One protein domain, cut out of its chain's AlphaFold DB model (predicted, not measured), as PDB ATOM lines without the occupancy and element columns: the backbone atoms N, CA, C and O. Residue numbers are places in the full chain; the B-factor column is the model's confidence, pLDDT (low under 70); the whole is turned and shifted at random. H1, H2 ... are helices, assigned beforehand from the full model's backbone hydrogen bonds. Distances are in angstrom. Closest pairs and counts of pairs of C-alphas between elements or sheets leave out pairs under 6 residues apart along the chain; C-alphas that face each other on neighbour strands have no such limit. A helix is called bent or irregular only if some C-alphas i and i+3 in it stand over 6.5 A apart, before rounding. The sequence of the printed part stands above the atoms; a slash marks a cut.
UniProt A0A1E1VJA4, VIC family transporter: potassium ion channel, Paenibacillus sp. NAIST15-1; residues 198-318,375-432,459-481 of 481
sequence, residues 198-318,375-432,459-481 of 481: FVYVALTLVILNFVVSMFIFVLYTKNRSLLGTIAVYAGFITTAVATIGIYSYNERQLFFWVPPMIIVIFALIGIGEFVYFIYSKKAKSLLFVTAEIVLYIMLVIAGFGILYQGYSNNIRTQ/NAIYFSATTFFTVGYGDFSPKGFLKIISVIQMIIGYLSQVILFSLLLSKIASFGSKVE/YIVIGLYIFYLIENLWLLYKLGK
ATOM      1  N   PHE A 198      43.355 -33.733  54.364       72.50
ATOM      2  CA  PHE A 198      42.592 -33.557  53.142       72.50
ATOM      3  C   PHE A 198      42.940 -34.504  51.979       72.50
ATOM      4  O   PHE A 198      42.009 -35.054  51.410       72.50
ATOM      5  N   VAL A 199      44.208 -34.754  51.614       77.62
ATOM      6  CA  VAL A 199      44.515 -35.696  50.508       77.62
ATOM      7  C   VAL A 199      44.093 -37.109  50.885       77.62
ATOM      8  O   VAL A 199      43.444 -37.795  50.098       77.62
ATOM      9  N   TYR A 200      44.411 -37.532  52.108       81.62
ATOM     10  CA  TYR A 200      44.020 -38.840  52.624       81.62
ATOM     11  C   TYR A 200      42.505 -38.952  52.822       81.62
ATOM     12  O   TYR A 200      41.937 -40.001  52.545       81.62
ATOM     13  N   VAL A 201      41.833 -37.878  53.231       82.62
ATOM     14  CA  VAL A 201      40.376 -37.778  53.365       82.62
ATOM     15  C   VAL A 201      39.727 -37.839  51.987       82.62
ATOM     16  O   VAL A 201      38.825 -38.642  51.794       82.62
ATOM     17  N   ALA A 202      40.215 -37.082  51.003       83.56
ATOM     18  CA  ALA A 202      39.739 -37.123  49.624       83.56
ATOM     19  C   ALA A 202      39.932 -38.519  49.021       83.56
ATOM     20  O   ALA A 202      39.000 -39.071  48.439       83.56
ATOM     21  N   LEU A 203      41.098 -39.136  49.226       85.81
ATOM     22  CA  LEU A 203      41.360 -40.511  48.808       85.81
ATOM     23  C   LEU A 203      40.423 -41.504  49.513       85.81
ATOM     24  O   LEU A 203      39.853 -42.369  48.857       85.81
ATOM     25  N   THR A 204      40.212 -41.357  50.823       87.12
ATOM     26  CA  THR A 204      39.294 -42.198  51.609       87.12
ATOM     27  C   THR A 204      37.861 -42.066  51.100       87.12
ATOM     28  O   THR A 204      37.183 -43.074  50.918       87.12
ATOM     29  N   LEU A 205      37.410 -40.847  50.796       86.12
ATOM     30  CA  LEU A 205      36.096 -40.584  50.209       86.12
ATOM     31  C   LEU A 205      35.970 -41.191  48.808       86.12
ATOM     32  O   LEU A 205      34.931 -41.761  48.482       86.12
ATOM     33  N   VAL A 206      37.018 -41.125  47.984       88.44
ATOM     34  CA  VAL A 206      37.045 -41.777  46.664       88.44
ATOM     35  C   VAL A 206      36.968 -43.299  46.799       88.44
ATOM     36  O   VAL A 206      36.175 -43.922  46.095       88.44
ATOM     37  N   ILE A 207      37.719 -43.901  47.726       90.06
ATOM     38  CA  ILE A 207      37.670 -45.345  47.997       90.06
ATOM     39  C   ILE A 207      36.278 -45.750  48.489       90.06
ATOM     40  O   ILE A 207      35.712 -46.723  47.992       90.06
ATOM     41  N   LEU A 208      35.693 -44.995  49.422       89.56
ATOM     42  CA  LEU A 208      34.350 -45.258  49.934       89.56
ATOM     43  C   LEU A 208      33.306 -45.187  48.809       89.56
ATOM     44  O   LEU A 208      32.505 -46.108  48.657       89.56
ATOM     45  N   ASN A 209      33.358 -44.146  47.971       88.00
ATOM     46  CA  ASN A 209      32.478 -43.997  46.809       88.00
ATOM     47  C   ASN A 209      32.648 -45.134  45.796       88.00
ATOM     48  O   ASN A 209      31.658 -45.652  45.271       88.00
ATOM     49  N   PHE A 210      33.884 -45.578  45.565       91.25
ATOM     50  CA  PHE A 210      34.167 -46.726  44.714       91.25
ATOM     51  C   PHE A 210      33.541 -48.011  45.276       91.25
ATOM     52  O   PHE A 210      32.859 -48.729  44.543       91.25
ATOM     53  N   VAL A 211      33.695 -48.279  46.577       92.81
ATOM     54  CA  VAL A 211      33.101 -49.453  47.245       92.81
ATOM     55  C   VAL A 211      31.575 -49.420  47.168       92.81
ATOM     56  O   VAL A 211      30.959 -50.426  46.813       92.81
ATOM     57  N   VAL A 212      30.954 -48.268  47.435       90.81
ATOM     58  CA  VAL A 212      29.497 -48.092  47.317       90.81
ATOM     59  C   VAL A 212      29.038 -48.339  45.878       90.81
ATOM     60  O   VAL A 212      28.077 -49.075  45.654       90.81
ATOM     61  N   SER A 213      29.756 -47.804  44.890       91.00
ATOM     62  CA  SER A 213      29.454 -48.014  43.472       91.00
ATOM     63  C   SER A 213      29.565 -49.484  43.064       91.00
ATOM     64  O   SER A 213      28.696 -49.999  42.358       91.00
ATOM     65  N   MET A 214      30.578 -50.195  43.564       94.12
ATOM     66  CA  MET A 214      30.725 -51.639  43.360       94.12
ATOM     67  C   MET A 214      29.606 -52.432  44.036       94.12
ATOM     68  O   MET A 214      29.091 -53.390  43.463       94.12
ATOM     69  N   PHE A 215      29.165 -52.024  45.225       92.69
ATOM     70  CA  PHE A 215      28.033 -52.656  45.894       92.69
ATOM     71  C   PHE A 215      26.725 -52.467  45.107       92.69
ATOM     72  O   PHE A 215      25.998 -53.439  44.880       92.69
ATOM     73  N   ILE A 216      26.453 -51.251  44.617       91.12
ATOM     74  CA  ILE A 216      25.311 -50.961  43.731       91.12
ATOM     75  C   ILE A 216      25.394 -51.822  42.466       91.12
ATOM     76  O   ILE A 216      24.392 -52.417  42.064       91.12
ATOM     77  N   PHE A 217      26.586 -51.952  41.882       93.19
ATOM     78  CA  PHE A 217      26.834 -52.818  40.735       93.19
ATOM     79  C   PHE A 217      26.500 -54.287  41.026       93.19
ATOM     80  O   PHE A 217      25.728 -54.905  40.291       93.19
ATOM     81  N   VAL A 218      26.968 -54.840  42.147       93.00
ATOM     82  CA  VAL A 218      26.639 -56.213  42.562       93.00
ATOM     83  C   VAL A 218      25.129 -56.393  42.756       93.00
ATOM     84  O   VAL A 218      24.560 -57.381  42.288       93.00
ATOM     85  N   LEU A 219      24.434 -55.442  43.387       90.81
ATOM     86  CA  LEU A 219      22.971 -55.497  43.514       90.81
ATOM     87  C   LEU A 219      22.266 -55.437  42.153       90.81
ATOM     88  O   LEU A 219      21.297 -56.170  41.919       90.81
ATOM     89  N   TYR A 220      22.770 -54.612  41.237       91.94
ATOM     90  CA  TYR A 220      22.288 -54.527  39.864       91.94
ATOM     91  C   TYR A 220      22.430 -55.862  39.121       91.94
ATOM     92  O   TYR A 220      21.463 -56.300  38.489       91.94
ATOM     93  N   THR A 221      23.565 -56.564  39.247       90.19
ATOM     94  CA  THR A 221      23.766 -57.857  38.562       90.19
ATOM     95  C   THR A 221      22.726 -58.907  38.972       90.19
ATOM     96  O   THR A 221      22.285 -59.691  38.126       90.19
ATOM     97  N   LYS A 222      22.244 -58.870  40.226       91.06
ATOM     98  CA  LYS A 222      21.159 -59.739  40.721       91.06
ATOM     99  C   LYS A 222      19.798 -59.384  40.122       91.06
ATOM    100  O   LYS A 222      18.999 -60.275  39.834       91.06
ATOM    101  N   ASN A 223      19.507 -58.094  39.936       87.50
ATOM    102  CA  ASN A 223      18.215 -57.622  39.435       87.50
ATOM    103  C   ASN A 223      18.364 -56.505  38.392       87.50
ATOM    104  O   ASN A 223      18.096 -55.329  38.657       87.50
ATOM    105  N   ARG A 224      18.743 -56.917  37.176       88.00
ATOM    106  CA  ARG A 224      18.986 -56.053  36.010       88.00
ATOM    107  C   ARG A 224      17.727 -55.297  35.580       88.00
ATOM    108  O   ARG A 224      16.972 -55.752  34.711       88.00
ATOM    109  N   SER A 225      17.503 -54.147  36.200       90.56
ATOM    110  CA  SER A 225      16.408 -53.217  35.937       90.56
ATOM    111  C   SER A 225      16.947 -51.900  35.383       90.56
ATOM    112  O   SER A 225      18.110 -51.568  35.612       90.56
ATOM    113  N   LEU A 226      16.111 -51.151  34.654       86.38
ATOM    114  CA  LEU A 226      16.501 -49.851  34.089       86.38
ATOM    115  C   LEU A 226      16.992 -48.900  35.186       86.38
ATOM    116  O   LEU A 226      18.055 -48.309  35.068       86.38
ATOM    117  N   LEU A 227      16.255 -48.840  36.297       87.06
ATOM    118  CA  LEU A 227      16.625 -48.037  37.458       87.06
ATOM    119  C   LEU A 227      17.972 -48.470  38.054       87.06
ATOM    120  O   LEU A 227      18.784 -47.621  38.390       87.06
ATOM    121  N   GLY A 228      18.229 -49.780  38.143       90.06
ATOM    122  CA  GLY A 228      19.525 -50.292  38.593       90.06
ATOM    123  C   GLY A 228      20.668 -49.912  37.650       90.06
ATOM    124  O   GLY A 228      21.750 -49.596  38.118       90.06
ATOM    125  N   THR A 229      20.410 -49.871  36.340       89.62
ATOM    126  CA  THR A 229      21.398 -49.434  35.335       89.62
ATOM    127  C   THR A 229      21.741 -47.962  35.544       89.62
ATOM    128  O   THR A 229      22.906 -47.613  35.687       89.62
ATOM    129  N   ILE A 230      20.717 -47.109  35.664       89.56
ATOM    130  CA  ILE A 230      20.889 -45.681  35.956       89.56
ATOM    131  C   ILE A 230      21.671 -45.488  37.262       89.56
ATOM    132  O   ILE A 230      22.613 -44.706  37.288       89.56
ATOM    133  N   ALA A 231      21.331 -46.231  38.321       89.62
ATOM    134  CA  ALA A 231      22.011 -46.137  39.613       89.62
ATOM    135  C   ALA A 231      23.499 -46.529  39.541       89.62
ATOM    136  O   ALA A 231      24.328 -45.859  40.150       89.62
ATOM    137  N   VAL A 232      23.847 -47.575  38.779       91.31
ATOM    138  CA  VAL A 232      25.245 -47.988  38.562       91.31
ATOM    139  C   VAL A 232      26.042 -46.882  37.881       91.31
ATOM    140  O   VAL A 232      27.070 -46.459  38.401       91.31
ATOM    141  N   TYR A 233      25.555 -46.384  36.743       90.38
ATOM    142  CA  TYR A 233      26.276 -45.359  35.988       90.38
ATOM    143  C   TYR A 233      26.340 -44.028  36.735       90.38
ATOM    144  O   TYR A 233      27.368 -43.359  36.689       90.38
ATOM    145  N   ALA A 234      25.290 -43.671  37.479       88.56
ATOM    146  CA  ALA A 234      25.325 -42.517  38.364       88.56
ATOM    147  C   ALA A 234      26.416 -42.663  39.435       88.56
ATOM    148  O   ALA A 234      27.206 -41.741  39.597       88.56
ATOM    149  N   GLY A 235      26.522 -43.824  40.094       89.50
ATOM    150  CA  GLY A 235      27.592 -44.096  41.063       89.50
ATOM    151  C   GLY A 235      28.995 -44.032  40.446       89.50
ATOM    152  O   GLY A 235      29.919 -43.455  41.023       89.50
ATOM    153  N   PHE A 236      29.161 -44.558  39.229       91.62
ATOM    154  CA  PHE A 236      30.435 -44.473  38.510       91.62
ATOM    155  C   PHE A 236      30.806 -43.023  38.177       91.62
ATOM    156  O   PHE A 236      31.948 -42.618  38.401       91.62
ATOM    157  N   ILE A 237      29.848 -42.216  37.712       86.75
ATOM    158  CA  ILE A 237      30.063 -40.794  37.415       86.75
ATOM    159  C   ILE A 237      30.363 -40.006  38.695       86.75
ATOM    160  O   ILE A 237      31.313 -39.228  38.704       86.75
ATOM    161  N   THR A 238      29.615 -40.206  39.788       87.25
ATOM    162  CA  THR A 238      29.879 -39.493  41.051       87.25
ATOM    163  C   THR A 238      31.242 -39.858  41.622       87.25
ATOM    164  O   THR A 238      31.968 -38.975  42.077       87.25
ATOM    165  N   THR A 239      31.641 -41.129  41.528       88.44
ATOM    166  CA  THR A 239      32.985 -41.562  41.923       88.44
ATOM    167  C   THR A 239      34.051 -40.901  41.050       88.44
ATOM    168  O   THR A 239      35.031 -40.399  41.591       88.44
ATOM    169  N   ALA A 240      33.853 -40.821  39.729       85.00
ATOM    170  CA  ALA A 240      34.766 -40.096  38.845       85.00
ATOM    171  C   ALA A 240      34.857 -38.608  39.224       85.00
ATOM    172  O   ALA A 240      35.956 -38.081  39.337       85.00
ATOM    173  N   VAL A 241      33.742 -37.935  39.519       82.75
ATOM    174  CA  VAL A 241      33.742 -36.529  39.972       82.75
ATOM    175  C   VAL A 241      34.490 -36.363  41.295       82.75
ATOM    176  O   VAL A 241      35.283 -35.434  41.431       82.75
ATOM    177  N   ALA A 242      34.320 -37.283  42.248       84.25
ATOM    178  CA  ALA A 242      35.031 -37.241  43.526       84.25
ATOM    179  C   ALA A 242      36.563 -37.274  43.350       84.25
ATOM    180  O   ALA A 242      37.293 -36.710  44.165       84.25
ATOM    181  N   THR A 243      37.062 -37.863  42.258       83.94
ATOM    182  CA  THR A 243      38.500 -37.867  41.960       83.94
ATOM    183  C   THR A 243      39.078 -36.495  41.601       83.94
ATOM    184  O   THR A 243      40.285 -36.311  41.752       83.94
ATOM    185  N   ILE A 244      38.256 -35.502  41.222       79.19
ATOM    186  CA  ILE A 244      38.704 -34.106  41.031       79.19
ATOM    187  C   ILE A 244      39.360 -33.587  42.310       79.19
ATOM    188  O   ILE A 244      40.397 -32.931  42.252       79.19
ATOM    189  N   GLY A 245      38.786 -33.943  43.465       73.44
ATOM    190  CA  GLY A 245      39.347 -33.602  44.764       73.44
ATOM    191  C   GLY A 245      40.782 -34.100  44.910       73.44
ATOM    192  O   GLY A 245      41.621 -33.370  45.405       73.44
ATOM    193  N   ILE A 246      41.128 -35.285  44.399       78.94
ATOM    194  CA  ILE A 246      42.515 -35.771  44.466       78.94
ATOM    195  C   ILE A 246      43.450 -34.835  43.692       78.94
ATOM    196  O   ILE A 246      44.509 -34.492  44.203       78.94
ATOM    197  N   TYR A 247      43.073 -34.383  42.493       73.56
ATOM    198  CA  TYR A 247      43.942 -33.531  41.675       73.56
ATOM    199  C   TYR A 247      44.236 -32.175  42.311       73.56
ATOM    200  O   TYR A 247      45.382 -31.740  42.269       73.56
ATOM    201  N   SER A 248      43.240 -31.543  42.933       69.06
ATOM    202  CA  SER A 248      43.405 -30.221  43.550       69.06
ATOM    203  C   SER A 248      44.375 -30.207  44.734       69.06
ATOM    204  O   SER A 248      44.900 -29.150  45.058       69.06
ATOM    205  N   TYR A 249      44.614 -31.356  45.376       70.00
ATOM    206  CA  TYR A 249      45.446 -31.442  46.583       70.00
ATOM    207  C   TYR A 249      46.670 -32.362  46.419       70.00
ATOM    208  O   TYR A 249      47.449 -32.531  47.352       70.00
ATOM    209  N   ASN A 250      46.876 -32.967  45.245       66.81
ATOM    210  CA  ASN A 250      47.972 -33.906  44.994       66.81
ATOM    211  C   ASN A 250      49.180 -33.218  44.337       66.81
ATOM    212  O   ASN A 250      49.559 -33.533  43.205       66.81
ATOM    213  N   GLU A 251      49.806 -32.305  45.082       62.75
ATOM    214  CA  GLU A 251      50.990 -31.544  44.649       62.75
ATOM    215  C   GLU A 251      52.203 -32.441  44.343       62.75
ATOM    216  O   GLU A 251      53.002 -32.144  43.458       62.75
ATOM    217  N   ARG A 252      52.336 -33.581  45.041       62.78
ATOM    218  CA  ARG A 252      53.439 -34.543  44.842       62.78
ATOM    219  C   ARG A 252      53.157 -35.638  43.818       62.78
ATOM    220  O   ARG A 252      53.964 -36.551  43.682       62.78
ATOM    221  N   GLN A 253      52.017 -35.589  43.131       67.69
ATOM    222  CA  GLN A 253      51.619 -36.610  42.156       67.69
ATOM    223  C   GLN A 253      51.565 -38.053  42.724       67.69
ATOM    224  O   GLN A 253      51.451 -39.007  41.960       67.69
ATOM    225  N   LEU A 254      51.563 -38.252  44.050       68.50
ATOM    226  CA  LEU A 254      51.600 -39.579  44.692       68.50
ATOM    227  C   LEU A 254      50.395 -40.445  44.300       68.50
ATOM    228  O   LEU A 254      50.540 -41.629  44.008       68.50
ATOM    229  N   PHE A 255      49.211 -39.836  44.221       75.19
ATOM    230  CA  PHE A 255      47.967 -40.508  43.822       75.19
ATOM    231  C   PHE A 255      47.523 -40.147  42.405       75.19
ATOM    232  O   PHE A 255      46.350 -40.267  42.060       75.19
ATOM    233  N   PHE A 256      48.459 -39.689  41.571       74.56
ATOM    234  CA  PHE A 256      48.157 -39.191  40.231       74.56
ATOM    235  C   PHE A 256      47.489 -40.268  39.345       74.56
ATOM    236  O   PHE A 256      46.632 -39.967  38.516       74.56
ATOM    237  N   TRP A 257      47.838 -41.534  39.574       80.31
ATOM    238  CA  TRP A 257      47.363 -42.691  38.815       80.31
ATOM    239  C   TRP A 257      45.979 -43.201  39.233       80.31
ATOM    240  O   TRP A 257      45.358 -43.949  38.477       80.31
ATOM    241  N   VAL A 258      45.473 -42.797  40.405       85.62
ATOM    242  CA  VAL A 258      44.213 -43.318  40.960       85.62
ATOM    243  C   VAL A 258      43.003 -42.933  40.096       85.62
ATOM    244  O   VAL A 258      42.256 -43.836  39.710       85.62
ATOM    245  N   PRO A 259      42.799 -41.654  39.717       83.62
ATOM    246  CA  PRO A 259      41.647 -41.281  38.900       83.62
ATOM    247  C   PRO A 259      41.613 -41.966  37.521       83.62
ATOM    248  O   PRO A 259      40.581 -42.560  37.195       83.62
ATOM    249  N   PRO A 260      42.714 -41.988  36.730       80.69
ATOM    250  CA  PRO A 260      42.746 -42.702  35.456       80.69
ATOM    251  C   PRO A 260      42.418 -44.188  35.597       80.69
ATOM    252  O   PRO A 260      41.633 -44.712  34.810       80.69
ATOM    253  N   MET A 261      42.969 -44.863  36.614       85.88
ATOM    254  CA  MET A 261      42.697 -46.283  36.850       85.88
ATOM    255  C   MET A 261      41.217 -46.537  37.141       85.88
ATOM    256  O   MET A 261      40.635 -47.440  36.545       85.88
ATOM    257  N   ILE A 262      40.587 -45.731  38.003       88.25
ATOM    258  CA  ILE A 262      39.159 -45.869  38.330       88.25
ATOM    259  C   ILE A 262      38.291 -45.699  37.076       88.25
ATOM    260  O   ILE A 262      37.404 -46.519  36.830       88.25
ATOM    261  N   ILE A 263      38.567 -44.680  36.256       87.00
ATOM    262  CA  ILE A 263      37.816 -44.420  35.018       87.00
ATOM    263  C   ILE A 263      37.965 -45.586  34.035       87.00
ATOM    264  O   ILE A 263      36.967 -46.050  33.483       87.00
ATOM    265  N   VAL A 264      39.188 -46.094  33.845       85.44
ATOM    266  CA  VAL A 264      39.446 -47.248  32.969       85.44
ATOM    267  C   VAL A 264      38.733 -48.497  33.487       85.44
ATOM    268  O   VAL A 264      38.089 -49.189  32.701       85.44
ATOM    269  N   ILE A 265      38.768 -48.766  34.795       90.12
ATOM    270  CA  ILE A 265      38.055 -49.897  35.407       90.12
ATOM    271  C   ILE A 265      36.548 -49.790  35.148       90.12
ATOM    272  O   ILE A 265      35.943 -50.757  34.686       90.12
ATOM    273  N   PHE A 266      35.932 -48.628  35.387       91.44
ATOM    274  CA  PHE A 266      34.504 -48.444  35.121       91.44
ATOM    275  C   PHE A 266      34.163 -48.572  33.635       91.44
ATOM    276  O   PHE A 266      33.144 -49.177  33.300       91.44
ATOM    277  N   ALA A 267      35.013 -48.063  32.739       87.06
ATOM    278  CA  ALA A 267      34.828 -48.225  31.301       87.06
ATOM    279  C   ALA A 267      34.886 -49.705  30.887       87.06
ATOM    280  O   ALA A 267      34.025 -50.162  30.136       87.06
ATOM    281  N   LEU A 268      35.844 -50.476  31.411       87.44
ATOM    282  CA  LEU A 268      35.959 -51.914  31.147       87.44
ATOM    283  C   LEU A 268      34.774 -52.704  31.712       87.44
ATOM    284  O   LEU A 268      34.259 -53.587  31.030       87.44
ATOM    285  N   ILE A 269      34.301 -52.373  32.918       91.69
ATOM    286  CA  ILE A 269      33.093 -52.978  33.501       91.69
ATOM    287  C   ILE A 269      31.866 -52.655  32.645       91.69
ATOM    288  O   ILE A 269      31.074 -53.550  32.363       91.69
ATOM    289  N   GLY A 270      31.731 -51.407  32.188       87.56
ATOM    290  CA  GLY A 270      30.667 -50.994  31.273       87.56
ATOM    291  C   GLY A 270      30.684 -51.795  29.968       87.56
ATOM    292  O   GLY A 270      29.650 -52.321  29.565       87.56
ATOM    293  N   ILE A 271      31.861 -51.976  29.356       85.44
ATOM    294  CA  ILE A 271      32.028 -52.826  28.163       85.44
ATOM    295  C   ILE A 271      31.674 -54.284  28.478       85.44
ATOM    296  O   ILE A 271      30.962 -54.917  27.706       85.44
ATOM    297  N   GLY A 272      32.147 -54.834  29.598       87.88
ATOM    298  CA  GLY A 272      31.883 -56.219  29.991       87.88
ATOM    299  C   GLY A 272      30.396 -56.494  30.220       87.88
ATOM    300  O   GLY A 272      29.869 -57.493  29.729       87.88
ATOM    301  N   GLU A 273      29.699 -55.584  30.903       87.38
ATOM    302  CA  GLU A 273      28.244 -55.642  31.056       87.38
ATOM    303  C   GLU A 273      27.530 -55.576  29.720       87.38
ATOM    304  O   GLU A 273      26.611 -56.360  29.472       87.38
ATOM    305  N   PHE A 274      27.996 -54.690  28.849       82.00
ATOM    306  CA  PHE A 274      27.438 -54.545  27.527       82.00
ATOM    307  C   PHE A 274      27.619 -55.826  26.710       82.00
ATOM    308  O   PHE A 274      26.649 -56.353  26.178       82.00
ATOM    309  N   VAL A 275      28.817 -56.417  26.696       83.69
ATOM    310  CA  VAL A 275      29.083 -57.703  26.033       83.69
ATOM    311  C   VAL A 275      28.204 -58.811  26.603       83.69
ATOM    312  O   VAL A 275      27.542 -59.528  25.851       83.69
ATOM    313  N   TYR A 276      28.130 -58.934  27.927       86.56
ATOM    314  CA  TYR A 276      27.247 -59.902  28.572       86.56
ATOM    315  C   TYR A 276      25.786 -59.701  28.147       86.56
ATOM    316  O   TYR A 276      25.053 -60.663  27.901       86.56
ATOM    317  N   PHE A 277      25.351 -58.447  28.043       80.31
ATOM    318  CA  PHE A 277      24.006 -58.098  27.627       80.31
ATOM    319  C   PHE A 277      23.695 -58.581  26.203       80.31
ATOM    320  O   PHE A 277      22.601 -59.104  25.981       80.31
ATOM    321  N   ILE A 278      24.651 -58.491  25.270       74.00
ATOM    322  CA  ILE A 278      24.524 -59.015  23.895       74.00
ATOM    323  C   ILE A 278      24.221 -60.511  23.913       74.00
ATOM    324  O   ILE A 278      23.291 -60.974  23.252       74.00
ATOM    325  N   TYR A 279      25.008 -61.267  24.679       82.25
ATOM    326  CA  TYR A 279      24.926 -62.726  24.717       82.25
ATOM    327  C   TYR A 279      23.773 -63.245  25.587       82.25
ATOM    328  O   TYR A 279      23.413 -64.425  25.532       82.25
ATOM    329  N   SER A 280      23.143 -62.375  26.375       83.38
ATOM    330  CA  SER A 280      21.975 -62.730  27.167       83.38
ATOM    331  C   SER A 280      20.767 -62.991  26.264       83.38
ATOM    332  O   SER A 280      20.209 -62.088  25.643       83.38
ATOM    333  N   LYS A 281      20.263 -64.233  26.274       77.50
ATOM    334  CA  LYS A 281      19.044 -64.644  25.542       77.50
ATOM    335  C   LYS A 281      17.774 -63.877  25.948       77.50
ATOM    336  O   LYS A 281      16.728 -64.031  25.317       77.50
ATOM    337  N   LYS A 282      17.808 -63.076  27.019       81.12
ATOM    338  CA  LYS A 282      16.639 -62.324  27.489       81.12
ATOM    339  C   LYS A 282      16.397 -61.119  26.585       81.12
ATOM    340  O   LYS A 282      17.154 -60.154  26.617       81.12
ATOM    341  N   ALA A 283      15.290 -61.142  25.842       65.25
ATOM    342  CA  ALA A 283      14.812 -59.985  25.098       65.25
ATOM    343  C   ALA A 283      14.530 -58.824  26.065       65.25
ATOM    344  O   ALA A 283      13.605 -58.860  26.877       65.25
ATOM    345  N   LYS A 284      15.379 -57.805  26.003       79.44
ATOM    346  CA  LYS A 284      15.235 -56.543  26.726       79.44
ATOM    347  C   LYS A 284      14.664 -55.502  25.769       79.44
ATOM    348  O   LYS A 284      14.845 -55.619  24.556       79.44
ATOM    349  N   SER A 285      13.936 -54.526  26.305       85.56
ATOM    350  CA  SER A 285      13.350 -53.459  25.491       85.56
ATOM    351  C   SER A 285      14.449 -52.626  24.831       85.56
ATOM    352  O   SER A 285      15.506 -52.423  25.425       85.56
ATOM    353  N   LEU A 286      14.180 -52.110  23.629       82.62
ATOM    354  CA  LEU A 286      15.095 -51.212  22.916       82.62
ATOM    355  C   LEU A 286      15.506 -50.022  23.794       82.62
ATOM    356  O   LEU A 286      16.687 -49.719  23.895       82.62
ATOM    357  N   LEU A 287      14.546 -49.448  24.527       84.94
ATOM    358  CA  LEU A 287      14.776 -48.364  25.485       84.94
ATOM    359  C   LEU A 287      15.873 -48.690  26.511       84.94
ATOM    360  O   LEU A 287      16.677 -47.826  26.841       84.94
ATOM    361  N   PHE A 288      15.907 -49.926  27.019       86.44
ATOM    362  CA  PHE A 288      16.925 -50.344  27.984       86.44
ATOM    363  C   PHE A 288      18.318 -50.359  27.344       86.44
ATOM    364  O   PHE A 288      19.256 -49.846  27.943       86.44
ATOM    365  N   VAL A 289      18.426 -50.888  26.120       85.19
ATOM    366  CA  VAL A 289      19.685 -50.909  25.355       85.19
ATOM    367  C   VAL A 289      20.176 -49.490  25.117       85.19
ATOM    368  O   VAL A 289      21.314 -49.166  25.428       85.19
ATOM    369  N   THR A 290      19.304 -48.625  24.599       85.38
ATOM    370  CA  THR A 290      19.648 -47.235  24.299       85.38
ATOM    371  C   THR A 290      20.110 -46.496  25.551       85.38
ATOM    372  O   THR A 290      21.110 -45.787  25.495       85.38
ATOM    373  N   ALA A 291      19.436 -46.691  26.688       88.12
ATOM    374  CA  ALA A 291      19.844 -46.081  27.950       88.12
ATOM    375  C   ALA A 291      21.245 -46.538  28.386       88.12
ATOM    376  O   ALA A 291      22.051 -45.710  28.792       88.12
ATOM    377  N   GLU A 292      21.554 -47.829  28.271       88.00
ATOM    378  CA  GLU A 292      22.869 -48.375  28.620       88.00
ATOM    379  C   GLU A 292      23.984 -47.806  27.730       88.00
ATOM    380  O   GLU A 292      25.006 -47.360  28.245       88.00
ATOM    381  N   ILE A 293      23.747 -47.717  26.415       89.75
ATOM    382  CA  ILE A 293      24.672 -47.097  25.451       89.75
ATOM    383  C   ILE A 293      24.943 -45.635  25.818       89.75
ATOM    384  O   ILE A 293      26.094 -45.211  25.901       89.75
ATOM    385  N   VAL A 294      23.880 -44.861  26.045       90.69
ATOM    386  CA  VAL A 294      23.986 -43.430  26.351       90.69
ATOM    387  C   VAL A 294      24.731 -43.208  27.666       90.69
ATOM    388  O   VAL A 294      25.638 -42.381  27.721       90.69
ATOM    389  N   LEU A 295      24.394 -43.966  28.711       90.19
ATOM    390  CA  LEU A 295      25.044 -43.854  30.016       90.19
ATOM    391  C   LEU A 295      26.522 -44.259  29.964       90.19
ATOM    392  O   LEU A 295      27.352 -43.602  30.591       90.19
ATOM    393  N   TYR A 296      26.865 -45.285  29.182       92.44
ATOM    394  CA  TYR A 296      28.252 -45.674  28.937       92.44
ATOM    395  C   TYR A 296      29.053 -44.557  28.261       92.44
ATOM    396  O   TYR A 296      30.131 -44.193  28.731       92.44
ATOM    397  N   ILE A 297      28.512 -43.969  27.191       93.75
ATOM    398  CA  ILE A 297      29.157 -42.855  26.486       93.75
ATOM    399  C   ILE A 297      29.359 -41.670  27.439       93.75
ATOM    400  O   ILE A 297      30.457 -41.119  27.506       93.75
ATOM    401  N   MET A 298      28.331 -41.308  28.217       92.81
ATOM    402  CA  MET A 298      28.436 -40.237  29.213       92.81
ATOM    403  C   MET A 298      29.522 -40.524  30.250       92.81
ATOM    404  O   MET A 298      30.290 -39.625  30.573       92.81
ATOM    405  N   LEU A 299      29.619 -41.759  30.746       92.25
ATOM    406  CA  LEU A 299      30.643 -42.165  31.705       92.25
ATOM    407  C   LEU A 299      32.057 -41.990  31.143       92.25
ATOM    408  O   LEU A 299      32.906 -41.415  31.821       92.25
ATOM    409  N   VAL A 300      32.314 -42.466  29.920       93.12
ATOM    410  CA  VAL A 300      33.644 -42.347  29.304       93.12
ATOM    411  C   VAL A 300      33.984 -40.880  29.058       93.12
ATOM    412  O   VAL A 300      35.055 -40.427  29.461       93.12
ATOM    413  N   ILE A 301      33.066 -40.112  28.462       95.00
ATOM    414  CA  ILE A 301      33.298 -38.694  28.164       95.00
ATOM    415  C   ILE A 301      33.519 -37.896  29.451       95.00
ATOM    416  O   ILE A 301      34.502 -37.157  29.547       95.00
ATOM    417  N   ALA A 302      32.649 -38.063  30.451       91.75
ATOM    418  CA  ALA A 302      32.763 -37.363  31.724       91.75
ATOM    419  C   ALA A 302      34.032 -37.765  32.477       91.75
ATOM    420  O   ALA A 302      34.771 -36.891  32.920       91.75
ATOM    421  N   GLY A 303      34.325 -39.066  32.565       90.44
ATOM    422  CA  GLY A 303      35.517 -39.581  33.234       90.44
ATOM    423  C   GLY A 303      36.801 -39.005  32.640       90.44
ATOM    424  O   GLY A 303      37.586 -38.382  33.353       90.44
ATOM    425  N   PHE A 304      36.998 -39.129  31.326       93.56
ATOM    426  CA  PHE A 304      38.182 -38.561  30.680       93.56
ATOM    427  C   PHE A 304      38.202 -37.026  30.722       93.56
ATOM    428  O   PHE A 304      39.267 -36.452  30.915       93.56
ATOM    429  N   GLY A 305      37.055 -36.342  30.636       92.31
ATOM    430  CA  GLY A 305      36.989 -34.881  30.778       92.31
ATOM    431  C   GLY A 305      37.452 -34.403  32.157       92.31
ATOM    432  O   GLY A 305      38.251 -33.475  32.262       92.31
ATOM    433  N   ILE A 306      37.023 -35.093  33.215       88.06
ATOM    434  CA  ILE A 306      37.482 -34.866  34.592       88.06
ATOM    435  C   ILE A 306      38.993 -35.066  34.703       88.06
ATOM    436  O   ILE A 306      39.694 -34.231  35.275       88.06
ATOM    437  N   LEU A 307      39.496 -36.156  34.123       88.88
ATOM    438  CA  LEU A 307      40.918 -36.468  34.099       88.88
ATOM    439  C   LEU A 307      41.703 -35.347  33.406       88.88
ATOM    440  O   LEU A 307      42.656 -34.823  33.977       88.88
ATOM    441  N   TYR A 308      41.290 -34.934  32.208       90.88
ATOM    442  CA  TYR A 308      41.953 -33.876  31.450       90.88
ATOM    443  C   TYR A 308      41.981 -32.540  32.174       90.88
ATOM    444  O   TYR A 308      43.016 -31.867  32.169       90.88
ATOM    445  N   GLN A 309      40.865 -32.165  32.800       87.44
ATOM    446  CA  GLN A 309      40.788 -30.959  33.609       87.44
ATOM    447  C   GLN A 309      41.747 -31.045  34.797       87.44
ATOM    448  O   GLN A 309      42.571 -30.150  34.983       87.44
ATOM    449  N   GLY A 310      41.659 -32.125  35.578       82.75
ATOM    450  CA  GLY A 310      42.491 -32.331  36.759       82.75
ATOM    451  C   GLY A 310      43.979 -32.321  36.423       82.75
ATOM    452  O   GLY A 310      44.756 -31.638  37.084       82.75
ATOM    453  N   TYR A 311      44.368 -32.998  35.342       80.81
ATOM    454  CA  TYR A 311      45.753 -33.034  34.888       80.81
ATOM    455  C   TYR A 311      46.233 -31.652  34.433       80.81
ATOM    456  O   TYR A 311      47.231 -31.147  34.949       80.81
ATOM    457  N   SER A 312      45.513 -31.020  33.499       81.06
ATOM    458  CA  SER A 312      45.931 -29.737  32.919       81.06
ATOM    459  C   SER A 312      46.056 -28.650  33.985       81.06
ATOM    460  O   SER A 312      46.964 -27.824  33.924       81.06
ATOM    461  N   ASN A 313      45.178 -28.678  34.989       74.62
ATOM    462  CA  ASN A 313      45.169 -27.687  36.054       74.62
ATOM    463  C   ASN A 313      46.241 -27.943  37.126       74.62
ATOM    464  O   ASN A 313      46.739 -26.973  37.693       74.62
ATOM    465  N   ASN A 314      46.638 -29.198  37.380       68.75
ATOM    466  CA  ASN A 314      47.648 -29.521  38.399       68.75
ATOM    467  C   ASN A 314      49.076 -29.113  37.982       68.75
ATOM    468  O   ASN A 314      49.894 -28.783  38.824       68.75
ATOM    469  N   ILE A 315      49.394 -29.026  36.688       61.16
ATOM    470  CA  ILE A 315      50.729 -28.567  36.233       61.16
ATOM    471  C   ILE A 315      51.018 -27.109  36.597       61.16
ATOM    472  O   ILE A 315      52.174 -26.696  36.656       61.16
ATOM    473  N   ARG A 316      49.981 -26.325  36.903       53.31
ATOM    474  CA  ARG A 316      50.135 -24.913  37.269       53.31
ATOM    475  C   ARG A 316      50.801 -24.698  38.623       53.31
ATOM    476  O   ARG A 316      51.320 -23.613  38.837       53.31
ATOM    477  N   THR A 317      50.801 -25.687  39.515       50.62
ATOM    478  CA  THR A 317      51.471 -25.562  40.821       50.62
ATOM    479  C   THR A 317      52.988 -25.730  40.720       50.62
ATOM    480  O   THR A 317      53.695 -25.403  41.663       50.62
ATOM    481  N   GLN A 318      53.504 -26.176  39.568       45.62
ATOM    482  CA  GLN A 318      54.937 -26.372  39.334       45.62
ATOM    483  C   GLN A 318      55.512 -25.453  38.252       45.62
ATOM    484  O   GLN A 318      56.591 -25.735  37.738       45.62
ATOM    485  N   ASN A 375      35.310 -27.168  28.487       88.94
ATOM    486  CA  ASN A 375      36.327 -27.383  27.454       88.94
ATOM    487  C   ASN A 375      36.954 -28.778  27.569       88.94
ATOM    488  O   ASN A 375      37.201 -29.429  26.558       88.94
ATOM    489  N   ALA A 376      37.156 -29.278  28.791       91.31
ATOM    490  CA  ALA A 376      37.663 -30.629  29.016       91.31
ATOM    491  C   ALA A 376      36.666 -31.710  28.566       91.31
ATOM    492  O   ALA A 376      37.054 -32.698  27.943       91.31
ATOM    493  N   ILE A 377      35.371 -31.508  28.835       93.50
ATOM    494  CA  ILE A 377      34.291 -32.377  28.349       93.50
ATOM    495  C   ILE A 377      34.191 -32.319  26.827       93.50
ATOM    496  O   ILE A 377      34.075 -33.365  26.196       93.50
ATOM    497  N   TYR A 378      34.286 -31.130  26.231       93.88
ATOM    498  CA  TYR A 378      34.314 -30.963  24.781       93.88
ATOM    499  C   TYR A 378      35.496 -31.710  24.155       93.88
ATOM    500  O   TYR A 378      35.309 -32.511  23.239       93.88
ATOM    501  N   PHE A 379      36.707 -31.527  24.686       93.88
ATOM    502  CA  PHE A 379      37.885 -32.246  24.211       93.88
ATOM    503  C   PHE A 379      37.728 -33.763  24.357       93.88
ATOM    504  O   PHE A 379      38.024 -34.515  23.432       93.88
ATOM    505  N   SER A 380      37.199 -34.227  25.489       95.50
ATOM    506  CA  SER A 380      36.921 -35.644  25.723       95.50
ATOM    507  C   SER A 380      35.888 -36.201  24.738       95.50
ATOM    508  O   SER A 380      36.093 -37.266  24.159       95.50
ATOM    509  N   ALA A 381      34.800 -35.473  24.487       95.94
ATOM    510  CA  ALA A 381      33.767 -35.876  23.541       95.94
ATOM    511  C   ALA A 381      34.315 -35.954  22.112       95.94
ATOM    512  O   ALA A 381      34.114 -36.956  21.434       95.94
ATOM    513  N   THR A 382      35.049 -34.937  21.664       95.25
ATOM    514  CA  THR A 382      35.650 -34.915  20.320       95.25
ATOM    515  C   THR A 382      36.729 -35.985  20.168       95.25
ATOM    516  O   THR A 382      36.767 -36.681  19.161       95.25
ATOM    517  N   THR A 383      37.536 -36.236  21.199       95.19
ATOM    518  CA  THR A 383      38.504 -37.345  21.208       95.19
ATOM    519  C   THR A 383      37.804 -38.705  21.110       95.19
ATOM    520  O   THR A 383      38.221 -39.557  20.328       95.19
ATOM    521  N   PHE A 384      36.717 -38.904  21.863       95.44
ATOM    522  CA  PHE A 384      35.937 -40.145  21.847       95.44
ATOM    523  C   PHE A 384      35.202 -40.366  20.521       95.44
ATOM    524  O   PHE A 384      35.128 -41.502  20.057       95.44
ATOM    525  N   PHE A 385      34.633 -39.310  19.931       94.44
ATOM    526  CA  PHE A 385      33.814 -39.417  18.725       94.44
ATOM    527  C   PHE A 385      34.616 -39.373  17.427       94.44
ATOM    528  O   PHE A 385      34.307 -40.128  16.508       94.44
ATOM    529  N   THR A 386      35.623 -38.505  17.343       88.19
ATOM    530  CA  THR A 386      36.262 -38.121  16.077       88.19
ATOM    531  C   THR A 386      37.784 -38.134  16.116       88.19
ATOM    532  O   THR A 386      38.400 -37.625  15.187       88.19
ATOM    533  N   VAL A 387      38.411 -38.699  17.160       84.31
ATOM    534  CA  VAL A 387      39.877 -38.643  17.351       84.31
ATOM    535  C   VAL A 387      40.392 -37.201  17.583       84.31
ATOM    536  O   VAL A 387      41.591 -36.946  17.653       84.31
ATOM    537  N   GLY A 388      39.475 -36.261  17.833       79.50
ATOM    538  CA  GLY A 388      39.759 -34.851  18.077       79.50
ATOM    539  C   GLY A 388      39.697 -34.005  16.803       79.50
ATOM    540  O   GLY A 388      40.069 -34.443  15.720       79.50
ATOM    541  N   TYR A 389      39.232 -32.761  16.939       75.31
ATOM    542  CA  TYR A 389      39.146 -31.808  15.823       75.31
ATOM    543  C   TYR A 389      40.408 -30.955  15.627       75.31
ATOM    544  O   TYR A 389      40.491 -30.194  14.670       75.31
ATOM    545  N   GLY A 390      41.398 -31.079  16.515       77.06
ATOM    546  CA  GLY A 390      42.607 -30.246  16.502       77.06
ATOM    547  C   GLY A 390      42.467 -28.918  17.256       77.06
ATOM    548  O   GLY A 390      43.476 -28.256  17.478       77.06
ATOM    549  N   ASP A 391      41.264 -28.581  17.736       81.12
ATOM    550  CA  ASP A 391      40.999 -27.401  18.585       81.12
ATOM    551  C   ASP A 391      41.754 -27.435  19.916       81.12
ATOM    552  O   ASP A 391      41.888 -26.436  20.600       81.12
ATOM    553  N   PHE A 392      42.209 -28.607  20.329       85.38
ATOM    554  CA  PHE A 392      42.940 -28.805  21.563       85.38
ATOM    555  C   PHE A 392      44.003 -29.860  21.292       85.38
ATOM    556  O   PHE A 392      43.715 -30.894  20.684       85.38
ATOM    557  N   SER A 393      45.234 -29.616  21.739       85.62
ATOM    558  CA  SER A 393      46.334 -30.565  21.563       85.62
ATOM    559  C   SER A 393      46.877 -31.002  22.921       85.62
ATOM    560  O   SER A 393      47.360 -30.165  23.688       85.62
ATOM    561  N   PRO A 394      46.810 -32.298  23.269       87.81
ATOM    562  CA  PRO A 394      47.389 -32.770  24.513       87.81
ATOM    563  C   PRO A 394      48.919 -32.699  24.430       87.81
ATOM    564  O   PRO A 394      49.540 -33.062  23.425       87.81
ATOM    565  N   LYS A 395      49.555 -32.251  25.508       83.44
ATOM    566  CA  LYS A 395      51.010 -32.177  25.657       83.44
ATOM    567  C   LYS A 395      51.476 -33.197  26.696       83.44
ATOM    568  O   LYS A 395      50.704 -33.660  27.538       83.44
ATOM    569  N   GLY A 396      52.739 -33.606  26.579       84.19
ATOM    570  CA  GLY A 396      53.371 -34.587  27.463       84.19
ATOM    571  C   GLY A 396      52.560 -35.882  27.663       84.19
ATOM    572  O   GLY A 396      52.098 -36.475  26.690       84.19
ATOM    573  N   PHE A 397      52.377 -36.326  28.909       82.81
ATOM    574  CA  PHE A 397      51.681 -37.572  29.263       82.81
ATOM    575  C   PHE A 397      50.199 -37.600  28.858       82.81
ATOM    576  O   PHE A 397      49.670 -38.675  28.570       82.81
ATOM    577  N   LEU A 398      49.527 -36.443  28.753       87.19
ATOM    578  CA  LEU A 398      48.136 -36.401  28.290       87.19
ATOM    579  C   LEU A 398      47.982 -36.951  26.870       87.19
ATOM    580  O   LEU A 398      46.923 -37.487  26.560       87.19
ATOM    581  N   LYS A 399      49.038 -36.923  26.041       90.31
ATOM    582  CA  LYS A 399      49.028 -37.565  24.717       90.31
ATOM    583  C   LYS A 399      48.717 -39.054  24.814       90.31
ATOM    584  O   LYS A 399      47.893 -39.558  24.061       90.31
ATOM    585  N   ILE A 400      49.351 -39.746  25.761       89.69
ATOM    586  CA  ILE A 400      49.159 -41.187  25.966       89.69
ATOM    587  C   ILE A 400      47.721 -41.455  26.418       89.69
ATOM    588  O   ILE A 400      47.067 -42.354  25.899       89.69
ATOM    589  N   ILE A 401      47.205 -40.636  27.338       90.06
ATOM    590  CA  ILE A 401      45.831 -40.759  27.839       90.06
ATOM    591  C   ILE A 401      44.811 -40.536  26.718       90.06
ATOM    592  O   ILE A 401      43.867 -41.315  26.596       90.06
ATOM    593  N   SER A 402      45.026 -39.531  25.865       92.94
ATOM    594  CA  SER A 402      44.172 -39.285  24.704       92.94
ATOM    595  C   SER A 402      44.208 -40.428  23.701       92.94
ATOM    596  O   SER A 402      43.149 -40.849  23.249       92.94
ATOM    597  N   VAL A 403      45.375 -41.016  23.432       93.56
ATOM    598  CA  VAL A 403      45.473 -42.216  22.584       93.56
ATOM    599  C   VAL A 403      44.696 -43.391  23.187       93.56
ATOM    600  O   VAL A 403      43.957 -44.066  22.472       93.56
ATOM    601  N   ILE A 404      44.797 -43.622  24.501       90.38
ATOM    602  CA  ILE A 404      44.016 -44.666  25.183       90.38
ATOM    603  C   ILE A 404      42.513 -44.395  25.035       90.38
ATOM    604  O   ILE A 404      41.759 -45.307  24.692       90.38
ATOM    605  N   GLN A 405      42.071 -43.151  25.241       94.00
ATOM    606  CA  GLN A 405      40.670 -42.784  25.053       94.00
ATOM    607  C   GLN A 405      40.211 -42.996  23.612       94.00
ATOM    608  O   GLN A 405      39.111 -43.502  23.408       94.00
ATOM    609  N   MET A 406      41.029 -42.636  22.621       94.75
ATOM    610  CA  MET A 406      40.717 -42.844  21.207       94.75
ATOM    611  C   MET A 406      40.502 -44.324  20.897       94.75
ATOM    612  O   MET A 406      39.528 -44.673  20.236       94.75
ATOM    613  N   ILE A 407      41.371 -45.202  21.408       92.56
ATOM    614  CA  ILE A 407      41.243 -46.655  21.223       92.56
ATOM    615  C   ILE A 407      39.945 -47.158  21.862       92.56
ATOM    616  O   ILE A 407      39.188 -47.886  21.218       92.56
ATOM    617  N   ILE A 408      39.655 -46.744  23.101       89.94
ATOM    618  CA  ILE A 408      38.405 -47.093  23.792       89.94
ATOM    619  C   ILE A 408      37.198 -46.576  23.001       89.94
ATOM    620  O   ILE A 408      36.250 -47.322  22.787       89.94
ATOM    621  N   GLY A 409      37.234 -45.326  22.539       91.69
ATOM    622  CA  GLY A 409      36.163 -44.705  21.767       91.69
ATOM    623  C   GLY A 409      35.888 -45.442  20.468       91.69
ATOM    624  O   GLY A 409      34.752 -45.841  20.226       91.69
ATOM    625  N   TYR A 410      36.930 -45.714  19.685       93.00
ATOM    626  CA  TYR A 410      36.815 -46.437  18.426       93.00
ATOM    627  C   TYR A 410      36.252 -47.852  18.619       93.00
ATOM    628  O   TYR A 410      35.268 -48.221  17.974       93.00
ATOM    629  N   LEU A 411      36.815 -48.631  19.553       90.69
ATOM    630  CA  LEU A 411      36.324 -49.982  19.849       90.69
ATOM    631  C   LEU A 411      34.868 -49.956  20.318       90.69
ATOM    632  O   LEU A 411      34.044 -50.737  19.840       90.69
ATOM    633  N   SER A 412      34.531 -49.029  21.211       88.62
ATOM    634  CA  SER A 412      33.173 -48.897  21.720       88.62
ATOM    635  C   SER A 412      32.193 -48.507  20.626       88.62
ATOM    636  O   SER A 412      31.146 -49.132  20.531       88.62
ATOM    637  N   GLN A 413      32.511 -47.555  19.750       90.44
ATOM    638  CA  GLN A 413      31.634 -47.192  18.633       90.44
ATOM    639  C   GLN A 413      31.331 -48.383  17.720       90.44
ATOM    640  O   GLN A 413      30.166 -48.619  17.402       90.44
ATOM    641  N   VAL A 414      32.353 -49.161  17.346       91.06
ATOM    642  CA  VAL A 414      32.190 -50.350  16.496       91.06
ATOM    643  C   VAL A 414      31.254 -51.364  17.156       91.06
ATOM    644  O   VAL A 414      30.317 -51.854  16.518       91.06
ATOM    645  N   ILE A 415      31.459 -51.647  18.446       86.44
ATOM    646  CA  ILE A 415      30.627 -52.593  19.198       86.44
ATOM    647  C   ILE A 415      29.197 -52.046  19.343       86.44
ATOM    648  O   ILE A 415      28.235 -52.738  19.009       86.44
ATOM    649  N   LEU A 416      29.033 -50.795  19.784       84.69
ATOM    650  CA  LEU A 416      27.734 -50.156  20.024       84.69
ATOM    651  C   LEU A 416      26.894 -50.077  18.739       84.69
ATOM    652  O   LEU A 416      25.708 -50.419  18.758       84.69
ATOM    653  N   PHE A 417      27.503 -49.681  17.618       85.88
ATOM    654  CA  PHE A 417      26.816 -49.554  16.332       85.88
ATOM    655  C   PHE A 417      26.369 -50.912  15.785       85.88
ATOM    656  O   PHE A 417      25.209 -51.072  15.395       85.88
ATOM    657  N   SER A 418      27.244 -51.921  15.850       86.69
ATOM    658  CA  SER A 418      26.920 -53.293  15.432       86.69
ATOM    659  C   SER A 418      25.691 -53.842  16.164       86.69
ATOM    660  O   SER A 418      24.872 -54.569  15.597       86.69
ATOM    661  N   LEU A 419      25.514 -53.457  17.426       79.75
ATOM    662  CA  LEU A 419      24.424 -53.943  18.264       79.75
ATOM    663  C   LEU A 419      23.126 -53.201  18.073       79.75
ATOM    664  O   LEU A 419      22.062 -53.826  18.091       79.75
ATOM    665  N   LEU A 420      23.213 -51.893  17.857       81.19
ATOM    666  CA  LEU A 420      22.061 -51.113  17.456       81.19
ATOM    667  C   LEU A 420      21.472 -51.694  16.161       81.19
ATOM    668  O   LEU A 420      20.278 -51.989  16.117       81.19
ATOM    669  N   LEU A 421      22.320 -51.972  15.165       87.12
ATOM    670  CA  LEU A 421      21.909 -52.591  13.903       87.12
ATOM    671  C   LEU A 421      21.325 -53.995  14.095       87.12
ATOM    672  O   LEU A 421      20.235 -54.276  13.596       87.12
ATOM    673  N   SER A 422      21.997 -54.860  14.862       84.50
ATOM    674  CA  SER A 422      21.505 -56.216  15.148       84.50
ATOM    675  C   SER A 422      20.116 -56.195  15.799       84.50
ATOM    676  O   SER A 422      19.228 -56.969  15.426       84.50
ATOM    677  N   LYS A 423      19.877 -55.269  16.737       80.38
ATOM    678  CA  LYS A 423      18.568 -55.129  17.384       80.38
ATOM    679  C   LYS A 423      17.500 -54.600  16.439       80.38
ATOM    680  O   LYS A 423      16.403 -55.162  16.451       80.38
ATOM    681  N   ILE A 424      17.807 -53.594  15.623       84.19
ATOM    682  CA  ILE A 424      16.879 -53.064  14.613       84.19
ATOM    683  C   ILE A 424      16.474 -54.173  13.631       84.19
ATOM    684  O   ILE A 424      15.281 -54.402  13.436       84.19
ATOM    685  N   ALA A 425      17.437 -54.938  13.108       86.75
ATOM    686  CA  ALA A 425      17.168 -56.060  12.206       86.75
ATOM    687  C   ALA A 425      16.291 -57.140  12.870       86.75
ATOM    688  O   ALA A 425      15.307 -57.608  12.292       86.75
ATOM    689  N   SER A 426      16.582 -57.487  14.131       83.31
ATOM    690  CA  SER A 426      15.775 -58.455  14.887       83.31
ATOM    691  C   SER A 426      14.342 -57.979  15.143       83.31
ATOM    692  O   SER A 426      13.432 -58.797  15.271       83.31
ATOM    693  N   PHE A 427      14.124 -56.666  15.227       81.12
ATOM    694  CA  PHE A 427      12.793 -56.097  15.393       81.12
ATOM    695  C   PHE A 427      12.011 -56.147  14.077       81.12
ATOM    696  O   PHE A 427      10.860 -56.572  14.087       81.12
ATOM    697  N   GLY A 428      12.657 -55.811  12.953       83.25
ATOM    698  CA  GLY A 428      12.064 -55.904  11.615       83.25
ATOM    699  C   GLY A 428      11.584 -57.317  11.277       83.25
ATOM    700  O   GLY A 428      10.418 -57.497  10.942       83.25
ATOM    701  N   SER A 429      12.433 -58.330  11.494       86.38
ATOM    702  CA  SER A 429      12.064 -59.736  11.231       86.38
ATOM    703  C   SER A 429      10.837 -60.209  12.023       86.38
ATOM    704  O   SER A 429      10.019 -60.960  11.502       86.38
ATOM    705  N   LYS A 430      10.656 -59.734  13.266       80.94
ATOM    706  CA  LYS A 430       9.481 -60.082  14.082       80.94
ATOM    707  C   LYS A 430       8.194 -59.479  13.541       80.94
ATOM    708  O   LYS A 430       7.160 -60.142  13.585       80.94
ATOM    709  N   VAL A 431       8.256 -58.235  13.067       80.69
ATOM    710  CA  VAL A 431       7.104 -57.546  12.470       80.69
ATOM    711  C   VAL A 431       6.655 -58.275  11.204       80.69
ATOM    712  O   VAL A 431       5.460 -58.464  11.016       80.69
ATOM    713  N   GLU A 432       7.599 -58.757  10.396       82.00
ATOM    714  CA  GLU A 432       7.303 -59.520   9.181       82.00
ATOM    715  C   GLU A 432       6.652 -60.879   9.486       82.00
ATOM    716  O   GLU A 432       5.624 -61.203   8.896       82.00
ATOM    717  N   TYR A 459      11.676 -48.600  45.870       71.38
ATOM    718  CA  TYR A 459      11.628 -47.420  46.738       71.38
ATOM    719  C   TYR A 459      12.835 -47.319  47.676       71.38
ATOM    720  O   TYR A 459      13.323 -46.218  47.902       71.38
ATOM    721  N   ILE A 460      13.376 -48.451  48.140       72.69
ATOM    722  CA  ILE A 460      14.596 -48.467  48.966       72.69
ATOM    723  C   ILE A 460      15.803 -47.939  48.178       72.69
ATOM    724  O   ILE A 460      16.555 -47.112  48.684       72.69
ATOM    725  N   VAL A 461      15.963 -48.358  46.916       66.56
ATOM    726  CA  VAL A 461      17.071 -47.893  46.061       66.56
ATOM    727  C   VAL A 461      16.953 -46.394  45.761       66.56
ATOM    728  O   VAL A 461      17.954 -45.686  45.808       66.56
ATOM    729  N   ILE A 462      15.737 -45.893  45.514       69.44
ATOM    730  CA  ILE A 462      15.494 -44.456  45.294       69.44
ATOM    731  C   ILE A 462      15.776 -43.650  46.569       69.44
ATOM    732  O   ILE A 462      16.427 -42.613  46.490       69.44
ATOM    733  N   GLY A 463      15.339 -44.132  47.737       76.06
ATOM    734  CA  GLY A 463      15.581 -43.466  49.020       76.06
ATOM    735  C   GLY A 463      17.069 -43.346  49.359       76.06
ATOM    736  O   GLY A 463      17.525 -42.261  49.712       76.06
ATOM    737  N   LEU A 464      17.838 -44.426  49.174       72.44
ATOM    738  CA  LEU A 464      19.293 -44.413  49.375       72.44
ATOM    739  C   LEU A 464      20.001 -43.461  48.400       72.44
ATOM    740  O   LEU A 464      20.909 -42.738  48.802       72.44
ATOM    741  N   TYR A 465      19.560 -43.416  47.139       64.88
ATOM    742  CA  TYR A 465      20.127 -42.516  46.135       64.88
ATOM    743  C   TYR A 465      19.837 -41.038  46.443       64.88
ATOM    744  O   TYR A 465      20.742 -40.215  46.357       64.88
ATOM    745  N   ILE A 466      18.608 -40.696  46.851       76.12
ATOM    746  CA  ILE A 466      18.237 -39.319  47.229       76.12
ATOM    747  C   ILE A 466      19.025 -38.859  48.458       76.12
ATOM    748  O   ILE A 466      19.561 -37.752  48.452       76.12
ATOM    749  N   PHE A 467      19.133 -39.705  49.488       76.88
ATOM    750  CA  PHE A 467      19.898 -39.390  50.697       76.88
ATOM    751  C   PHE A 467      21.371 -39.089  50.370       76.88
ATOM    752  O   PHE A 467      21.901 -38.057  50.775       76.88
ATOM    753  N   TYR A 468      21.991 -39.931  49.541       70.25
ATOM    754  CA  TYR A 468      23.372 -39.760  49.087       70.25
ATOM    755  C   TYR A 468      23.585 -38.494  48.232       70.25
ATOM    756  O   TYR A 468      24.611 -37.821  48.342       70.25
ATOM    757  N   LEU A 469      22.615 -38.131  47.385       69.88
ATOM    758  CA  LEU A 469      22.693 -36.936  46.536       69.88
ATOM    759  C   LEU A 469      22.620 -35.646  47.372       69.88
ATOM    760  O   LEU A 469      23.351 -34.695  47.103       69.88
ATOM    761  N   ILE A 470      21.796 -35.643  48.426       79.81
ATOM    762  CA  ILE A 470      21.698 -34.536  49.389       79.81
ATOM    763  C   ILE A 470      23.018 -34.351  50.149       79.81
ATOM    764  O   ILE A 470      23.483 -33.221  50.292       79.81
ATOM    765  N   GLU A 471      23.651 -35.439  50.592       77.25
ATOM    766  CA  GLU A 471      24.930 -35.387  51.313       77.25
ATOM    767  C   GLU A 471      26.062 -34.798  50.448       77.25
ATOM    768  O   GLU A 471      26.785 -33.901  50.886       77.25
ATOM    769  N   ASN A 472      26.166 -35.223  49.183       61.59
ATOM    770  CA  ASN A 472      27.173 -34.698  48.255       61.59
ATOM    771  C   ASN A 472      26.936 -33.227  47.887       61.59
ATOM    772  O   ASN A 472      27.889 -32.449  47.821       61.59
ATOM    773  N   LEU A 473      25.679 -32.815  47.680       67.69
ATOM    774  CA  LEU A 473      25.345 -31.406  47.436       67.69
ATOM    775  C   LEU A 473      25.676 -30.525  48.646       67.69
ATOM    776  O   LEU A 473      26.173 -29.411  48.476       67.69
ATOM    777  N   TRP A 474      25.450 -31.024  49.863       80.31
ATOM    778  CA  TRP A 474      25.805 -30.316  51.091       80.31
ATOM    779  C   TRP A 474      27.325 -30.148  51.246       80.31
ATOM    780  O   TRP A 474      27.790 -29.055  51.577       80.31
ATOM    781  N   LEU A 475      28.108 -31.188  50.937       59.50
ATOM    782  CA  LEU A 475      29.574 -31.128  50.939       59.50
ATOM    783  C   LEU A 475      30.118 -30.153  49.884       59.50
ATOM    784  O   LEU A 475      30.989 -29.343  50.202       59.50
ATOM    785  N   LEU A 476      29.573 -30.171  48.663       52.31
ATOM    786  CA  LEU A 476      29.945 -29.225  47.601       52.31
ATOM    787  C   LEU A 476      29.637 -27.772  47.986       52.31
ATOM    788  O   LEU A 476      30.473 -26.896  47.776       52.31
ATOM    789  N   TYR A 477      28.477 -27.509  48.598       73.50
ATOM    790  CA  TYR A 477      28.127 -26.176  49.098       73.50
ATOM    791  C   TYR A 477      29.101 -25.683  50.178       73.50
ATOM    792  O   TYR A 477      29.426 -24.499  50.224       73.50
ATOM    793  N   LYS A 478      29.591 -26.588  51.032       65.44
ATOM    794  CA  LYS A 478      30.538 -26.253  52.101       65.44
ATOM    795  C   LYS A 478      31.964 -26.010  51.592       65.44
ATOM    796  O   LYS A 478      32.674 -25.242  52.217       65.44
ATOM    797  N   LEU A 479      32.361 -26.647  50.487       51.66
ATOM    798  CA  LEU A 479      33.676 -26.471  49.845       51.66
ATOM    799  C   LEU A 479      33.756 -25.230  48.937       51.66
ATOM    800  O   LEU A 479      34.851 -24.806  48.585       51.66
ATOM    801  N   GLY A 480      32.611 -24.679  48.519       48.41
ATOM    802  CA  GLY A 480      32.531 -23.460  47.704       48.41
ATOM    803  C   GLY A 480      32.478 -22.146  48.500       48.41
ATOM    804  O   GLY A 480      32.430 -21.082  47.886       48.41
ATOM    805  N   LYS A 481      32.452 -22.219  49.835       39.44
ATOM    806  CA  LYS A 481      32.657 -21.098  50.763       39.44
ATOM    807  C   LYS A 481      34.032 -21.226  51.390       39.44
ATOM    808  O   LYS A 481      34.627 -20.161  51.651       39.44
TER     809      LYS A 481
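This is residues 198 to 318, 375 to 432 and 459 to 481 of the 481 residues of the protein "VIC family transporter: potassium ion channel" of Paenibacillus sp. NAIST15-1 (UniProt A0A1E1VJA4). The longest helix, H6, runs along one side of a flat bundle of five long helices, H1, H2, H3, H4 and H6, which go up and down, each against the one before it in the chain, with H4 in the middle. The short helix H5 packs steeply across H4 and H6, while H7 lies only loosely by H2, and residues 473 to 481, of which 473 to 479 belong to H7, stick out. The printed part has 202 residues with seven named helices, H1 to H7 in chain order, and no named strand; the class is all helix. It is compact, with a radius of gyration of the C-alphas of 18.3 A, and spans 65 by 45 by 24 A.

H6, residues 398 to 432, is 50.7 A long and ends with C-alpha 432 at (7.303, -59.520, 9.181). H4, residues 286 to 318, is 49.7 A long; it is neither bent nor irregular, but only just: C-alphas 314 and 317 are 6.0 A apart. H5, residues 375 to 386, measures 15.6 A, and H3, residues 258 to 279, measures 31.8 A. H2, residues 226 to 249, is 36.5 A long. H1, residues 198 to 222, is 36.0 A long and begins with C-alpha 198 at (42.592, -33.557, 53.142). H7, residues 459 to 479, is 30.6 A long and ends with C-alpha 479 at (33.676, -26.471, 49.845).

H4 is the hub, touching H2, H3, H5 and H6. H6 touches H4 at a shallow tilt of 8 degrees, opposite ways, the closest C-alphas being those of Ile 293 and Leu 416, 6.9 A apart. H5 touches H4 at a steep tilt of 51 degrees, with the C-alphas of Gly 305 and Ile 377 closest at 4.4 A. With residues 383 to 385 alone H5 touches H6, closest at the C-alphas of Phe 384 and Gly 409, 4.6 A. H2 and H4 touch and run the same way at 3 degrees, a shallow tilt, with the C-alphas of Tyr 247 and Gly 310 closest at 5.3 A. H3 and H4 form a helical hairpin, closest at the C-alphas of Ile 263 and Gly 303, 5.6 A. H1 and H2 form another, closest at the C-alphas of Ser 213 and Gly 235, 5.0 A. H7 is close to H2 but not clearly touching, with the C-alphas of Ala 231 and Tyr 465 closest at 7.7 A. Every O i to N i+4 pair is within hydrogen-bond range in H1, H3, H5 and H7; the counts are 16 of 20 in H2, 26 of 29 in H4 and 30 of 31 in H6.

The C-alphas of Gln 318 and Glu 432, the two farthest apart, are 65.4 A apart. Residues 319 to 374 are not printed, and C-alphas 318 and 375 are 22.1 A apart across that cut; residues 433 to 458 are not printed either, with 39.7 A between C-alphas 432 and 459. The link from H5 to H6, 11 residues, is long. Mean pLDDT of the printed part is 83.1, and 24 residues are under 70, among them 250 to 254, 314 to 318 and 478 to 481.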